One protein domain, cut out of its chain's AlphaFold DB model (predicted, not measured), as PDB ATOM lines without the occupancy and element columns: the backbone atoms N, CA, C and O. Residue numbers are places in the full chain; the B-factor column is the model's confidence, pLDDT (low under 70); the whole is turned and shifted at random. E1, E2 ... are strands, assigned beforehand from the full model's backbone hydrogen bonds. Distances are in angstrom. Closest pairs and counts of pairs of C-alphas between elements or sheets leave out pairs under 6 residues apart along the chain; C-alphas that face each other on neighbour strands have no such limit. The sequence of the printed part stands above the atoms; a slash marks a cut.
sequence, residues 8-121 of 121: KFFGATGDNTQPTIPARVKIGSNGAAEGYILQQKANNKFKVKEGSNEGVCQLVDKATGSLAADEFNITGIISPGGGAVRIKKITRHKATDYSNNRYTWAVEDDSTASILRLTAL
ATOM      1  N   LYS A   8      31.968  33.837  46.727       88.69
ATOM      2  CA  LYS A   8      33.294  33.780  47.368       88.69
ATOM      3  C   LYS A   8      34.406  34.526  46.616       88.69
ATOM      4  O   LYS A   8      35.477  34.708  47.164       88.69
ATOM      5  N   PHE A   9      34.175  34.888  45.354       89.75
ATOM      6  CA  PHE A   9      35.123  35.655  44.542       89.75
ATOM      7  C   PHE A   9      34.792  37.157  44.501       89.75
ATOM      8  O   PHE A   9      35.404  37.899  43.734       89.75
ATOM      9  N   PHE A  10      33.786  37.581  45.268       90.31
ATOM     10  CA  PHE A  10      33.322  38.959  45.404       90.31
ATOM     11  C   PHE A  10      33.750  39.507  46.768       90.31
ATOM     12  O   PHE A  10      33.865  38.741  47.721       90.31
ATOM     13  N   GLY A  11      33.921  40.824  46.870       85.75
ATOM     14  CA  GLY A  11      34.405  41.488  48.084       85.75
ATOM     15  C   GLY A  11      35.758  42.171  47.898       85.75
ATOM     16  O   GLY A  11      36.396  42.009  46.858       85.75
ATOM     17  N   ALA A  12      36.151  42.970  48.890       80.12
ATOM     18  CA  ALA A  12      37.388  43.744  48.866       80.12
ATOM     19  C   ALA A  12      38.621  42.850  48.662       80.12
ATOM     20  O   ALA A  12      38.644  41.692  49.082       80.12
ATOM     21  N   THR A  13      39.630  43.395  47.993       70.81
ATOM     22  CA  THR A  13      40.969  42.811  47.905       70.81
ATOM     23  C   THR A  13      41.716  43.102  49.217       70.81
ATOM     24  O   THR A  13      41.527  44.161  49.810       70.81
ATOM     25  N   GLY A  14      42.536  42.164  49.710       62.06
ATOM     26  CA  GLY A  14      43.462  42.423  50.828       62.06
ATOM     27  C   GLY A  14      43.011  42.087  52.263       62.06
ATOM     28  O   GLY A  14      43.750  42.403  53.186       62.06
ATOM     29  N   ASP A  15      41.876  41.409  52.491       57.66
ATOM     30  CA  ASP A  15      41.447  40.965  53.847       57.66
ATOM     31  C   ASP A  15      41.984  39.564  54.250       57.66
ATOM     32  O   ASP A  15      41.400  38.829  55.046       57.66
ATOM     33  N   ASN A  16      43.105  39.156  53.648       54.44
ATOM     34  CA  ASN A  16      44.007  38.070  54.066       54.44
ATOM     35  C   ASN A  16      43.427  36.658  54.351       54.44
ATOM     36  O   ASN A  16      44.158  35.784  54.812       54.44
ATOM     37  N   THR A  17      42.144  36.389  54.081       64.69
ATOM     38  CA  THR A  17      41.523  35.057  54.267       64.69
ATOM     39  C   THR A  17      41.097  34.390  52.961       64.69
ATOM     40  O   THR A  17      41.108  33.163  52.873       64.69
ATOM     41  N   GLN A  18      40.753  35.160  51.922       75.56
ATOM     42  CA  GLN A  18      40.474  34.631  50.583       75.56
ATOM     43  C   GLN A  18      40.669  35.726  49.520       75.56
ATOM     44  O   GLN A  18      39.970  36.738  49.574       75.56
ATOM     45  N   PRO A  19      41.544  35.531  48.517       83.88
ATOM     46  CA  PRO A  19      41.682  36.492  47.428       83.88
ATOM     47  C   PRO A  19      40.407  36.574  46.569       83.88
ATOM     48  O   PRO A  19      39.780  35.558  46.241       83.88
ATOM     49  N   THR A  20      40.038  37.796  46.182       90.31
ATOM     50  CA  THR A  20      38.855  38.125  45.370       90.31
ATOM     51  C   THR A  20      39.256  38.652  43.992       90.31
ATOM     52  O   THR A  20      40.406  39.014  43.753       90.31
ATOM     53  N   ILE A  21      38.323  38.657  43.032       92.12
ATOM     54  CA  ILE A  21      38.635  39.102  41.666       92.12
ATOM     55  C   ILE A  21      38.994  40.600  41.684       92.12
ATOM     56  O   ILE A  21      38.131  41.405  42.050       92.12
ATOM     57  N   PRO A  22      40.201  40.992  41.230       91.81
ATOM     58  CA  PRO A  22      40.604  42.391  41.202       91.81
ATOM     59  C   PRO A  22      39.775  43.175  40.183       91.81
ATOM     60  O   PRO A  22      39.572  42.734  39.047       91.81
ATOM     61  N   ALA A  23      39.318  44.361  40.582       93.06
ATOM     62  CA  ALA A  23      38.537  45.250  39.736       93.06
ATOM     63  C   ALA A  23      39.053  46.691  39.840       93.06
ATOM     64  O   ALA A  23      39.253  47.233  40.926       93.06
ATOM     65  N   ARG A  24      39.237  47.337  38.687       94.00
ATOM     66  CA  ARG A  24      39.518  48.775  38.598       94.00
ATOM     67  C   ARG A  24      38.297  49.453  38.013       94.00
ATOM     68  O   ARG A  24      37.894  49.105  36.905       94.00
ATOM     69  N   VAL A  25      37.693  50.362  38.768       95.06
ATOM     70  CA  VAL A  25      36.346  50.883  38.500       95.06
ATOM     71  C   VAL A  25      36.367  52.405  38.453       95.06
ATOM     72  O   VAL A  25      37.134  53.035  39.177       95.06
ATOM     73  N   LYS A  26      35.494  52.993  37.638       96.00
ATOM     74  CA  LYS A  26      35.133  54.410  37.701       96.00
ATOM     75  C   LYS A  26      33.615  54.506  37.828       96.00
ATOM     76  O   LYS A  26      32.893  54.266  36.865       96.00
ATOM     77  N   ILE A  27      33.130  54.801  39.033       94.88
ATOM     78  CA  ILE A  27      31.693  54.825  39.340       94.88
ATOM     79  C   ILE A  27      31.175  56.254  39.184       94.88
ATOM     80  O   ILE A  27      31.621  57.151  39.904       94.88
ATOM     81  N   GLY A  28      30.241  56.478  38.257       93.25
ATOM     82  CA  GLY A  28      29.746  57.814  37.933       93.25
ATOM     83  C   GLY A  28      30.876  58.807  37.623       93.25
ATOM     84  O   GLY A  28      31.767  58.535  36.817       93.25
ATOM     85  N   SER A  29      30.854  59.967  38.287       92.12
ATOM     86  CA  SER A  29      31.848  61.038  38.088       92.12
ATOM     87  C   SER A  29      33.116  60.893  38.944       92.12
ATOM     88  O   SER A  29      34.010  61.732  38.842       92.12
ATOM     89  N   ASN A  30      33.225  59.844  39.767       91.25
ATOM     90  CA  ASN A  30      34.362  59.652  40.670       91.25
ATOM     91  C   ASN A  30      35.667  59.347  39.916       91.25
ATOM     92  O   ASN A  30      35.669  59.030  38.722       91.25
ATOM     93  N   GLY A  31      36.803  59.449  40.610       90.81
ATOM     94  CA  GLY A  31      38.090  58.987  40.091       90.81
ATOM     95  C   GLY A  31      38.071  57.484  39.793       90.81
ATOM     96  O   GLY A  31      37.304  56.733  40.391       90.81
ATOM     97  N   ALA A  32      38.898  57.038  38.846       92.69
ATOM     98  CA  ALA A  32      39.111  55.609  38.660       92.69
ATOM     99  C   ALA A  32      40.008  55.086  39.792       92.69
ATOM    100  O   ALA A  32      41.089  55.633  40.009       92.69
ATOM    101  N   ALA A  33      39.582  54.040  40.493       91.94
ATOM    102  CA  ALA A  33      40.285  53.522  41.665       91.94
ATOM    103  C   ALA A  33      40.150  51.996  41.797       91.94
ATOM    104  O   ALA A  33      39.547  51.322  40.952       91.94
ATOM    105  N   GLU A  34      40.790  51.431  42.826       90.88
ATOM    106  CA  GLU A  34      40.538  50.042  43.212       90.88
ATOM    107  C   GLU A  34      39.127  49.907  43.760       90.88
ATOM    108  O   GLU A  34      38.740  50.607  44.692       90.88
ATOM    109  N   GLY A  35      38.368  48.992  43.176       91.62
ATOM    110  CA  GLY A  35      37.055  48.639  43.673       91.62
ATOM    111  C   GLY A  35      36.914  47.135  43.761       91.62
ATOM    112  O   GLY A  35      37.826  46.366  43.458       91.62
ATOM    113  N   TYR A  36      35.724  46.707  44.142       92.19
ATOM    114  CA  TYR A  36      35.402  45.298  44.230       92.19
ATOM    115  C   TYR A  36      34.013  44.994  43.700       92.19
ATOM    116  O   TYR A  36      33.102  45.822  43.693       92.19
ATOM    117  N   ILE A  37      33.850  43.758  43.237       93.69
ATOM    118  CA  ILE A  37      32.583  43.255  42.720       93.69
ATOM    119  C   ILE A  37      31.682  42.907  43.904       93.69
ATOM    120  O   ILE A  37      32.097  42.192  44.810       93.69
ATOM    121  N   LEU A  38      30.434  43.375  43.869       93.75
ATOM    122  CA  LEU A  38      29.367  42.977  44.791       93.75
ATOM    123  C   LEU A  38      28.471  41.900  44.175       93.75
ATOM    124  O   LEU A  38      28.032  40.968  44.849       93.75
ATOM    125  N   GLN A  39      28.148  42.044  42.886       93.50
ATOM    126  CA  GLN A  39      27.222  41.143  42.207       93.50
ATOM    127  C   GLN A  39      27.422  41.148  40.691       93.50
ATOM    128  O   GLN A  39      27.504  42.200  40.064       93.50
ATOM    129  N   GLN A  40      27.366  39.972  40.068       93.56
ATOM    130  CA  GLN A  40      27.228  39.856  38.617       93.56
ATOM    131  C   GLN A  40      25.774  40.125  38.193       93.56
ATOM    132  O   GLN A  40      24.859  39.443  38.655       93.56
ATOM    133  N   LYS A  41      25.554  41.117  37.320       93.94
ATOM    134  CA  LYS A  41      24.221  41.478  36.795       93.94
ATOM    135  C   LYS A  41      23.973  40.903  35.398       93.94
ATOM    136  O   LYS A  41      22.860  40.496  35.093       93.94
ATOM    137  N   ALA A  42      25.012  40.846  34.568       91.31
ATOM    138  CA  ALA A  42      24.989  40.247  33.236       91.31
ATOM    139  C   ALA A  42      26.358  39.627  32.902       91.31
ATOM    140  O   ALA A  42      27.261  39.594  33.739       91.31
ATOM    141  N   ASN A  43      26.546  39.160  31.664       88.25
ATOM    142  CA  ASN A  43      27.837  38.615  31.220       88.25
ATOM    143  C   ASN A  43      28.990  39.639  31.322       88.25
ATOM    144  O   ASN A  43      30.119  39.235  31.584       88.25
ATOM    145  N   ASN A  44      28.704  40.928  31.113       90.94
ATOM    146  CA  ASN A  44      29.670  42.033  31.107       90.94
ATOM    147  C   ASN A  44      29.224  43.238  31.961       90.94
ATOM    148  O   ASN A  44      29.789  44.314  31.818       90.94
ATOM    149  N   LYS A  45      28.206  43.090  32.821       94.50
ATOM    150  CA  LYS A  45      27.754  44.151  33.740       94.50
ATOM    151  C   LYS A  45      27.755  43.646  35.172       94.50
ATOM    152  O   LYS A  45      27.240  42.557  35.447       94.50
ATOM    153  N   PHE A  46      28.305  44.443  36.076       95.88
ATOM    154  CA  PHE A  46      28.524  44.070  37.468       95.88
ATOM    155  C   PHE A  46      28.150  45.231  38.375       95.88
ATOM    156  O   PHE A  46      28.429  46.381  38.060       95.88
ATOM    157  N   LYS A  47      27.521  44.928  39.511       96.19
ATOM    158  CA  LYS A  47      27.439  45.879  40.613       96.19
ATOM    159  C   LYS A  47      28.795  45.878  41.309       96.19
ATOM    160  O   LYS A  47      29.225  44.817  41.769       96.19
ATOM    161  N   VAL A  48      29.444  47.029  41.358       95.50
ATOM    162  CA  VAL A  48      30.767  47.228  41.954       95.50
ATOM    163  C   VAL A  48      30.706  48.316  43.019       95.50
ATOM    164  O   VAL A  48      29.765  49.112  43.036       95.50
ATOM    165  N   LYS A  49      31.697  48.313  43.908       94.12
ATOM    166  CA  LYS A  49      31.857  49.281  44.986       94.12
ATOM    167  C   LYS A  49      33.278  49.818  45.042       94.12
ATOM    168  O   LYS A  49      34.226  49.064  44.836       94.12
ATOM    169  N   GLU A  50      33.400  51.099  45.347       92.69
ATOM    170  CA  GLU A  50      34.651  51.804  45.610       92.69
ATOM    171  C   GLU A  50      34.394  52.808  46.737       92.69
ATOM    172  O   GLU A  50      33.491  53.633  46.633       92.69
ATOM    173  N   GLY A  51      35.090  52.670  47.870       89.31
ATOM    174  CA  GLY A  51      34.788  53.448  49.077       89.31
ATOM    175  C   GLY A  51      33.302  53.373  49.468       89.31
ATOM    176  O   GLY A  51      32.770  52.292  49.732       89.31
ATOM    177  N   SER A  52      32.623  54.522  49.475       91.00
ATOM    178  CA  SER A  52      31.175  54.639  49.736       91.00
ATOM    179  C   SER A  52      30.307  54.585  48.471       91.00
ATOM    180  O   SER A  52      29.081  54.599  48.571       91.00
ATOM    181  N   ASN A  53      30.914  54.521  47.285       92.94
ATOM    182  CA  ASN A  53      30.235  54.567  45.996       92.94
ATOM    183  C   ASN A  53      29.869  53.161  45.517       92.94
ATOM    184  O   ASN A  53      30.711  52.266  45.502       92.94
ATOM    185  N   GLU A  54      28.637  52.968  45.052       95.56
ATOM    186  CA  GLU A  54      28.198  51.734  44.395       95.56
ATOM    187  C   GLU A  54      27.555  52.055  43.047       95.56
ATOM    188  O   GLU A  54      26.776  52.999  42.931       95.56
ATOM    189  N   GLY A  55      27.830  51.238  42.033       95.69
ATOM    190  CA  GLY A  55      27.276  51.432  40.695       95.69
ATOM    191  C   GLY A  55      27.206  50.137  39.903       95.69
ATOM    192  O   GLY A  55      27.861  49.148  40.239       95.69
ATOM    193  N   VAL A  56      26.378  50.117  38.858       97.06
ATOM    194  CA  VAL A  56      26.379  49.022  37.880       97.06
ATOM    195  C   VAL A  56      27.285  49.427  36.732       97.06
ATOM    196  O   VAL A  56      26.885  50.215  35.883       97.06
ATOM    197  N   CYS A  57      28.481  48.852  36.695       96.69
ATOM    198  CA  CYS A  57      29.492  49.187  35.705       96.69
ATOM    199  C   CYS A  57      29.600  48.123  34.611       96.69
ATOM    200  O   CYS A  57      29.353  46.928  34.832       96.69
ATOM    201  N   GLN A  58      29.987  48.566  33.417       96.62
ATOM    202  CA  GLN A  58      30.255  47.712  32.268       96.62
ATOM    203  C   GLN A  58      31.736  47.333  32.190       96.62
ATOM    204  O   GLN A  58      32.615  48.173  32.350       96.62
ATOM    205  N   LEU A  59      31.998  46.058  31.911       95.19
ATOM    206  CA  LEU A  59      33.335  45.520  31.695       95.19
ATOM    207  C   LEU A  59      33.862  45.966  30.320       95.19
ATOM    208  O   LEU A  59      33.219  45.685  29.298       95.19
ATOM    209  N   VAL A  60      35.001  46.663  30.295       97.00
ATOM    210  CA  VAL A  60      35.587  47.281  29.089       97.00
ATOM    211  C   VAL A  60      37.079  46.975  28.912       97.00
ATOM    212  O   VAL A  60      37.808  46.752  29.880       97.00
ATOM    213  N   ASP A  61      37.552  47.029  27.662       96.50
ATOM    214  CA  ASP A  61      38.975  46.921  27.311       96.50
ATOM    215  C   ASP A  61      39.655  48.291  27.343       96.50
ATOM    216  O   ASP A  61      40.036  48.860  26.322       96.50
ATOM    217  N   LYS A  62      39.729  48.880  28.534       95.12
ATOM    218  CA  LYS A  62      40.397  50.167  28.738       95.12
ATOM    219  C   LYS A  62      41.310  50.091  29.945       95.12
ATOM    220  O   LYS A  62      40.994  49.440  30.944       95.12
ATOM    221  N   ALA A  63      42.451  50.768  29.858       92.44
ATOM    222  CA  ALA A  63      43.306  50.986  31.015       92.44
ATOM    223  C   ALA A  63      42.562  51.809  32.078       92.44
ATOM    224  O   ALA A  63      41.684  52.600  31.744       92.44
ATOM    225  N   THR A  64      42.940  51.653  33.350       90.31
ATOM    226  CA  THR A  64      42.309  52.349  34.487       90.31
ATOM    227  C   THR A  64      42.211  53.861  34.273       90.31
ATOM    228  O   THR A  64      41.155  54.438  34.504       90.31
ATOM    229  N   GLY A  65      43.270  54.492  33.753       91.38
ATOM    230  CA  GLY A  65      43.293  55.934  33.477       91.38
ATOM    231  C   GLY A  65      42.380  56.394  32.333       91.38
ATOM    232  O   GLY A  65      42.172  57.590  32.173       91.38
ATOM    233  N   SER A  66      41.824  55.468  31.548       94.50
ATOM    234  CA  SER A  66      40.945  55.750  30.404       94.50
ATOM    235  C   SER A  66      39.512  55.250  30.608       94.50
ATOM    236  O   SER A  66      38.718  55.286  29.668       94.50
ATOM    237  N   LEU A  67      39.179  54.750  31.803       94.81
ATOM    238  CA  LEU A  67      37.810  54.362  32.134       94.81
ATOM    239  C   LEU A  67      36.898  55.594  32.074       94.81
ATOM    240  O   LEU A  67      37.223  56.644  32.631       94.81
ATOM    241  N   ALA A  68      35.758  55.458  31.399       96.06
ATOM    242  CA  ALA A  68      34.674  56.431  31.440       96.06
ATOM    243  C   ALA A  68      33.741  56.157  32.632       96.06
ATOM    244  O   ALA A  68      33.938  55.205  33.389       96.06
ATOM    245  N   ALA A  69      32.746  57.024  32.826       95.62
ATOM    246  CA  ALA A  69      31.746  56.834  33.872       95.62
ATOM    247  C   ALA A  69      31.048  55.472  33.728       95.62
ATOM    248  O   ALA A  69      30.664  55.073  32.628       95.62
ATOM    249  N   ASP A  70      30.897  54.778  34.854       96.44
ATOM    250  CA  ASP A  70      30.270  53.461  34.970       96.44
ATOM    251  C   ASP A  70      30.943  52.365  34.131       96.44
ATOM    252  O   ASP A  70      30.318  51.401  33.676       96.44
ATOM    253  N   GLU A  71      32.258  52.470  33.978       97.25
ATOM    254  CA  GLU A  71      33.094  51.450  33.366       97.25
ATOM    255  C   GLU A  71      34.051  50.834  34.384       97.25
ATOM    256  O   GLU A  71      34.492  51.460  35.353       97.25
ATOM    257  N   PHE A  72      34.399  49.574  34.148       96.25
ATOM    258  CA  PHE A  72      35.445  48.909  34.902       96.25
ATOM    259  C   PHE A  72      36.208  47.905  34.048       96.25
ATOM    260  O   PHE A  72      35.732  47.456  33.004       96.25
ATOM    261  N   ASN A  73      37.394  47.527  34.511       95.62
ATOM    262  CA  ASN A  73      38.166  46.443  33.925       95.62
ATOM    263  C   ASN A  73      38.558  45.405  34.984       95.62
ATOM    264  O   ASN A  73      38.662  45.697  36.177       95.62
ATOM    265  N   ILE A  74      38.773  44.182  34.503       95.06
ATOM    266  CA  ILE A  74      39.422  43.094  35.232       95.06
ATOM    267  C   ILE A  74      40.656  42.740  34.417       95.06
ATOM    268  O   ILE A  74      40.542  42.431  33.227       95.06
ATOM    269  N   THR A  75      41.817  42.781  35.058       94.69
ATOM    270  CA  THR A  75      43.092  42.420  34.438       94.69
ATOM    271  C   THR A  75      43.578  41.113  35.052       94.69
ATOM    272  O   THR A  75      43.645  40.997  36.274       94.69
ATOM    273  N   GLY A  76      43.876  40.126  34.209       94.06
ATOM    274  CA  GLY A  76      44.471  38.859  34.621       94.06
ATOM    275  C   GLY A  76      45.847  38.656  34.004       94.06
ATOM    276  O   GLY A  76      46.135  39.184  32.934       94.06
ATOM    277  N   ILE A  77      46.694  37.896  34.686       93.75
ATOM    278  CA  ILE A  77      48.076  37.615  34.295       93.75
ATOM    279  C   ILE A  77      48.131  36.205  33.716       93.75
ATOM    280  O   ILE A  77      47.722  35.246  34.375       93.75
ATOM    281  N   ILE A  78      48.623  36.068  32.486       94.19
ATOM    282  CA  ILE A  78      48.784  34.760  31.845       94.19
ATOM    283  C   ILE A  78      49.984  34.037  32.465       94.19
ATOM    284  O   ILE A  78      51.088  34.569  32.525       94.19
ATOM    285  N   SER A  79      49.780  32.800  32.908       88.00
ATOM    286  CA  SER A  79      50.798  31.948  33.518       88.00
ATOM    287  C   SER A  79      51.021  30.678  32.687       88.00
ATOM    288  O   SER A  79      50.041  30.100  32.207       88.00
ATOM    289  N   PRO A  80      52.274  30.188  32.573       78.75
ATOM    290  CA  PRO A  80      53.519  30.783  33.082       78.75
ATOM    291  C   PRO A  80      54.070  31.901  32.173       78.75
ATOM    292  O   PRO A  80      53.999  31.797  30.953       78.75
ATOM    293  N   GLY A  81      54.651  32.951  32.772       69.38
ATOM    294  CA  GLY A  81      55.496  33.947  32.085       69.38
ATOM    295  C   GLY A  81      54.822  34.831  31.025       69.38
ATOM    296  O   GLY A  81      55.521  35.493  30.262       69.38
ATOM    297  N   GLY A  82      53.491  34.831  30.937       79.75
ATOM    298  CA  GLY A  82      52.748  35.608  29.952       79.75
ATOM    299  C   GLY A  82      52.434  37.036  30.412       79.75
ATOM    300  O   GLY A  82      52.614  37.410  31.568       79.75
ATOM    301  N   GLY A  83      51.939  37.847  29.475       90.06
ATOM    302  CA  GLY A  83      51.516  39.221  29.745       90.06
ATOM    303  C   GLY A  83      50.182  39.323  30.490       90.06
ATOM    304  O   GLY A  83      49.446  38.346  30.661       90.06
ATOM    305  N   ALA A  84      49.852  40.544  30.908       92.12
ATOM    306  CA  ALA A  84      48.546  40.869  31.462       92.12
ATOM    307  C   ALA A  84      47.525  41.124  30.342       92.12
ATOM    308  O   ALA A  84      47.801  41.860  29.394       92.12
ATOM    309  N   VAL A  85      46.328  40.553  30.472       95.12
ATOM    310  CA  VAL A  85      45.213  40.734  29.533       95.12
ATOM    311  C   VAL A  85      43.953  41.181  30.259       95.12
ATOM    312  O   VAL A  85      43.699  40.808  31.408       95.12
ATOM    313  N   ARG A  86      43.133  41.983  29.575       95.56
ATOM    314  CA  ARG A  86      41.825  42.399  30.086       95.56
ATOM    315  C   ARG A  86      40.763  41.380  29.722       95.56
ATOM    316  O   ARG A  86      40.722  40.850  28.613       95.56
ATOM    317  N   ILE A  87      39.882  41.119  30.675       95.44
ATOM    318  CA  ILE A  87      38.841  40.111  30.532       95.44
ATOM    319  C   ILE A  87      37.587  40.742  29.932       95.44
ATOM    320  O   ILE A  87      37.066  41.717  30.457       95.44
ATOM    321  N   LYS A  88      37.067  40.144  28.860       95.00
ATOM    322  CA  LYS A  88      35.789  40.495  28.219       95.00
ATOM    323  C   LYS A  88      34.606  39.793  28.875       95.00
ATOM    324  O   LYS A  88      33.486  40.304  28.891       95.00
ATOM    325  N   LYS A  89      34.831  38.575  29.373       93.19
ATOM    326  CA  LYS A  89      33.810  37.749  30.023       93.19
ATOM    327  C   LYS A  89      34.446  36.782  31.006       93.19
ATOM    328  O   LYS A  89      35.421  36.116  30.675       93.19
ATOM    329  N   ILE A  90      33.820  36.625  32.168       93.44
ATOM    330  CA  ILE A  90      34.236  35.664  33.186       93.44
ATOM    331  C   ILE A  90      33.040  34.856  33.705       93.44
ATOM    332  O   ILE A  90      31.928  35.357  33.878       93.44
ATOM    333  N   THR A  91      33.267  33.561  33.890       92.25
ATOM    334  CA  THR A  91      32.313  32.562  34.396       92.25
ATOM    335  C   THR A  91      33.026  31.673  35.409       92.25
ATOM    336  O   THR A  91      34.250  31.727  35.487       92.25
ATOM    337  N   ARG A  92      32.304  30.802  36.133       88.94
ATOM    338  CA  ARG A  92      32.872  29.958  37.211       88.94
ATOM    339  C   ARG A  92      34.207  29.266  36.882       88.94
ATOM    340  O   ARG A  92      35.003  29.087  37.790       88.94
ATOM    341  N   HIS A  93      34.427  28.851  35.633       89.81
ATOM    342  CA  HIS A  93      35.626  28.092  35.240       89.81
ATOM    343  C   HIS A  93      36.408  28.694  34.080       89.81
ATOM    344  O   HIS A  93      37.500  28.222  33.784       89.81
ATOM    345  N   LYS A  94      35.829  29.666  33.371       93.81
ATOM    346  CA  LYS A  94      36.413  30.189  32.138       93.81
ATOM    347  C   LYS A  94      36.398  31.701  32.135       93.81
ATOM    348  O   LYS A  94      35.372  32.302  32.474       93.81
ATOM    349  N   ALA A  95      37.505  32.273  31.693       94.50
ATOM    350  CA  ALA A  95      37.634  33.665  31.313       94.50
ATOM    351  C   ALA A  95      37.889  33.751  29.802       94.50
ATOM    352  O   ALA A  95      38.399  32.815  29.182       94.50
ATOM    353  N   THR A  96      37.470  34.852  29.195       95.38
ATOM    354  CA  THR A  96      37.687  35.150  27.779       95.38
ATOM    355  C   THR A  96      38.155  36.588  27.667       95.38
ATOM    356  O   THR A  96      37.529  37.467  28.263       95.38
ATOM    357  N   ASP A  97      39.243  36.818  26.941       95.25
ATOM    358  CA  ASP A  97      39.775  38.158  26.682       95.25
ATOM    359  C   ASP A  97      39.062  38.833  25.491       95.25
ATOM    360  O   ASP A  97      38.089  38.310  24.932       95.25
ATOM    361  N   TYR A  98      39.521  40.023  25.109       94.31
ATOM    362  CA  TYR A  98      38.971  40.755  23.965       94.31
ATOM    363  C   TYR A  98      39.412  40.212  22.598       94.31
ATOM    364  O   TYR A  98      38.703  40.433  21.614       94.31
ATOM    365  N   SER A  99      40.474  39.404  22.560       94.75
ATOM    366  CA  SER A  99      40.937  38.651  21.383       94.75
ATOM    367  C   SER A  99      40.211  37.306  21.210       94.75
ATOM    368  O   SER A  99      40.438  36.591  20.240       94.75
ATOM    369  N   ASN A 100      39.281  36.983  22.115       94.75
ATOM    370  CA  ASN A 100      38.532  35.727  22.206       94.75
ATOM    371  C   ASN A 100      39.373  34.491  22.579       94.75
ATOM    372  O   ASN A 100      38.886  33.361  22.455       94.75
ATOM    373  N   ASN A 101      40.576  34.684  23.122       94.81
ATOM    374  CA  ASN A 101      41.332  33.618  23.770       94.81
ATOM    375  C   ASN A 101      40.615  33.182  25.050       94.81
ATOM    376  O   ASN A 101      39.957  33.981  25.726       94.81
ATOM    377  N   ARG A 102      40.721  31.895  25.387       95.25
ATOM    378  CA  ARG A 102      40.036  31.303  26.540       95.25
ATOM    379  C   ARG A 102      41.045  30.778  27.546       95.25
ATOM    380  O   ARG A 102      42.045  30.182  27.172       95.25
ATOM    381  N   TYR A 103      40.710  30.959  28.817       95.81
ATOM    382  CA  TYR A 103      41.569  30.595  29.935       95.81
ATOM    383  C   TYR A 103      40.754  29.921  31.036       95.81
ATOM    384  O   TYR A 103      39.593  30.287  31.262       95.81
ATOM    385  N   THR A 104      41.357  28.983  31.761       95.94
ATOM    386  CA  THR A 104      40.989  28.739  33.162       95.94
ATOM    387  C   THR A 104      41.611  29.822  34.029       95.94
ATOM    388  O   THR A 104      42.542  30.510  33.611       95.94
ATOM    389  N   TRP A 105      41.050  30.039  35.214       95.06
ATOM    390  CA  TRP A 105      41.515  31.104  36.090       95.06
ATOM    391  C   TRP A 105      41.482  30.695  37.556       95.06
ATOM    392  O   TRP A 105      40.649  29.885  37.972       95.06
ATOM    393  N   ALA A 106      42.379  31.299  38.324       92.88
ATOM    394  CA  ALA A 106      42.429  31.245  39.774       92.88
ATOM    395  C   ALA A 106      42.659  32.659  40.311       92.88
ATOM    396  O   ALA A 106      43.222  33.506  39.617       92.88
ATOM    397  N   VAL A 107      42.193  32.920  41.530       91.38
ATOM    398  CA  VAL A 107      42.584  34.135  42.247       91.38
ATOM    399  C   VAL A 107      43.651  33.745  43.253       91.38
ATOM    400  O   VAL A 107      43.471  32.769  43.983       91.38
ATOM    401  N   GLU A 108      44.737  34.495  43.272       88.62
ATOM    402  CA  GLU A 108      45.868  34.292  44.167       88.62
ATOM    403  C   GLU A 108      46.141  35.569  44.947       88.62
ATOM    404  O   GLU A 108      45.765  36.661  44.521       88.62
ATOM    405  N   ASP A 109      46.766  35.412  46.105       83.88
ATOM    406  CA  ASP A 109      47.258  36.521  46.906       83.88
ATOM    407  C   ASP A 109      48.761  36.671  46.659       83.88
ATOM    408  O   ASP A 109      49.523  35.733  46.894       83.88
ATOM    409  N   ASP A 110      49.172  37.833  46.156       75.81
ATOM    410  CA  ASP A 110      50.575  38.174  45.888       75.81
ATOM    411  C   ASP A 110      51.188  38.985  47.044       75.81
ATOM    412  O   ASP A 110      52.051  39.843  46.853       75.81
ATOM    413  N   SER A 111      50.678  38.780  48.266       73.44
ATOM    414  CA  SER A 111      51.050  39.468  49.519       73.44
ATOM    415  C   SER A 111      50.782  40.981  49.555       73.44
ATOM    416  O   SER A 111      50.748  41.577  50.628       73.44
ATOM    417  N   THR A 112      50.599  41.622  48.402       71.12
ATOM    418  CA  THR A 112      50.319  43.059  48.249       71.12
ATOM    419  C   THR A 112      48.974  43.327  47.582       71.12
ATOM    420  O   THR A 112      48.416  44.413  47.735       71.12
ATOM    421  N   ALA A 113      48.443  42.352  46.843       72.88
ATOM    422  CA  ALA A 113      47.194  42.460  46.109       72.88
ATOM    423  C   ALA A 113      46.653  41.075  45.734       72.88
ATOM    424  O   ALA A 113      47.401  40.107  45.585       72.88
ATOM    425  N   SER A 114      45.343  40.999  45.490       84.56
ATOM    426  CA  SER A 114      44.746  39.832  44.837       84.56
ATOM    427  C   SER A 114      44.969  39.901  43.325       84.56
ATOM    428  O   SER A 114      44.610  40.887  42.679       84.56
ATOM    429  N   ILE A 115      45.522  38.838  42.747       88.94
ATOM    430  CA  ILE A 115      45.786  38.718  41.310       88.94
ATOM    431  C   ILE A 115      44.892  37.648  40.683       88.94
ATOM    432  O   ILE A 115      44.593  36.620  41.288       88.94
ATOM    433  N   LEU A 116      44.468  37.871  39.438       93.00
ATOM    434  CA  LEU A 116      43.761  36.865  38.648       93.00
ATOM    435  C   LEU A 116      44.770  36.134  37.756       93.00
ATOM    436  O   LEU A 116      45.188  36.677  36.733       93.00
ATOM    437  N   ARG A 117      45.150  34.907  38.112       93.75
ATOM    438  CA  ARG A 117      46.025  34.070  37.285       93.75
ATOM    439  C   ARG A 117      45.211  33.363  36.209       93.75
ATOM    440  O   ARG A 117      44.157  32.798  36.497       93.75
ATOM    441  N   LEU A 118      45.701  33.391  34.974       95.69
ATOM    442  CA  LEU A 118      45.071  32.788  33.804       95.69
ATOM    443  C   LEU A 118      45.948  31.665  33.252       95.69
ATOM    444  O   LEU A 118      47.135  31.874  33.013       95.69
ATOM    445  N   THR A 119      45.353  30.512  32.971       95.12
ATOM    446  CA  THR A 119      46.015  29.391  32.292       95.12
ATOM    447  C   THR A 119      45.311  29.157  30.963       95.12
ATOM    448  O   THR A 119      44.088  29.002  30.932       95.12
ATOM    449  N   ALA A 120      46.059  29.187  29.859       92.69
ATOM    450  CA  ALA A 120      45.498  28.992  28.522       92.69
ATOM    451  C   ALA A 120      44.830  27.611  28.386       92.69
ATOM    452  O   ALA A 120      45.270  26.639  29.002       92.69
ATOM    453  N   LEU A 121      43.745  27.562  27.607       88.38
ATOM    454  CA  LEU A 121      42.975  26.354  27.290       88.38
ATOM    455  C   LEU A 121      43.238  25.850  25.875       88.38
ATOM    456  O   LEU A 121      43.353  26.710  24.974       88.38
TER     457      LEU A 121
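What this domain is: This is residues 8 to 121 of the 121 residues of an uncharacterized protein of marine metagenome (UniProt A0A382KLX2). Two small barrels, each a closed ring of five strands, stand side by side, E1 to E5 making the first and E6 to E10 the second. The chain passes from one barrel to the other almost straight, E5 running on into E6 across a break of 1 residue. Ahead of the first barrel comes a stretch of 15 residues, 8 to 22, with no named element. The printed part has 114 residues, with no named helix and ten named strands, E1 to E10 in order along the chain; both barrels are mixed and the class is all strand. The whole is compact, with a radius of gyration of the C-alphas of 13.1 A, and spans 37 by 32 by 24 A.

Where its parts are: Start at Lys 8 and read past residues 8 to 22 to C-alpha 23 at (38.537, 45.250, 39.736), where E1, residues 23 to 26, begins. E2, residues 33 to 40, is 19.1 A from first to last C-alpha. Next come E3, residues 45 to 50, 15.7 A long, and E4, residues 53 to 59, 17.2 A long. E5 is short, residues 71 to 73. Find C-alpha 75 at (43.092, 42.420, 34.438); there the second barrel begins with E6, residues 75 to 78. E7, residues 84 to 90, measures 15.3 A, and E8 takes residues 95 to 97. E9, residues 102 to 109, measures 22.2 A. E10, residues 114 to 120, measures 19.6 A and ends at C-alpha 120 at (45.498, 28.992, 28.522).

How they stand to each other: Begin with E1 to E4, a meander, in which each strand is the antiparallel neighbour of the one before. In the hairpin of E1 and E2, look for N 25 and O 33, 3.0 A apart and within hydrogen-bond range. E2 is staggered: it pairs with E1 over residues 33 to 35 and with E3 over residues 36 to 40. In the hairpin of E2 and E3, N 38 and O 47 are 2.8 A apart; in the hairpin of E3 and E4, N 48 and O 55 are 2.9 A apart. E4 and E5 are parallel, with N 72 and O 58 at 2.9 A. E5 and E1 are antiparallel and close the ring, with N 73 and O 24 at 2.9 A. E5 and E6 meet only through their link, and the two run at 19 degrees. Between the barrels, the closest C-alphas of E4 and E7 are those of Leu 59 and Lys 88, 6.6 A apart, and the closest of E5 and E7 are those of Asn 73 and Arg 86, 6.7 A apart. Among the pairs that are apart are E2 and E9, and E3 and E8. E6 to E10 form a second meander, in which E6 and E7 have N 85 and O 76 at 2.8 A, E7 and E8 have N 96 and O 89 at 2.8 A, and E8 and E9 have N 95 and O 103 at 2.9 A. In the hairpin of E9 and E10, N 106 and O 117 are 3.0 A apart. E10 and E6 are parallel and close this ring, with N 77 and O 116 at 2.8 A.

The domain as a whole: The two C-alphas farthest apart are those of Ser 29 and Leu 121, at 38.0 A. The printed part has no cut, and it ends at Leu 121, the chain's last residue. The link from E4 to E5, 11 residues, is long; that from E1 to E2 is short, and the others are tight. The mean pLDDT of the printed part is 90.3, and look for values under 70 at residues 14 to 17 and at residue 81.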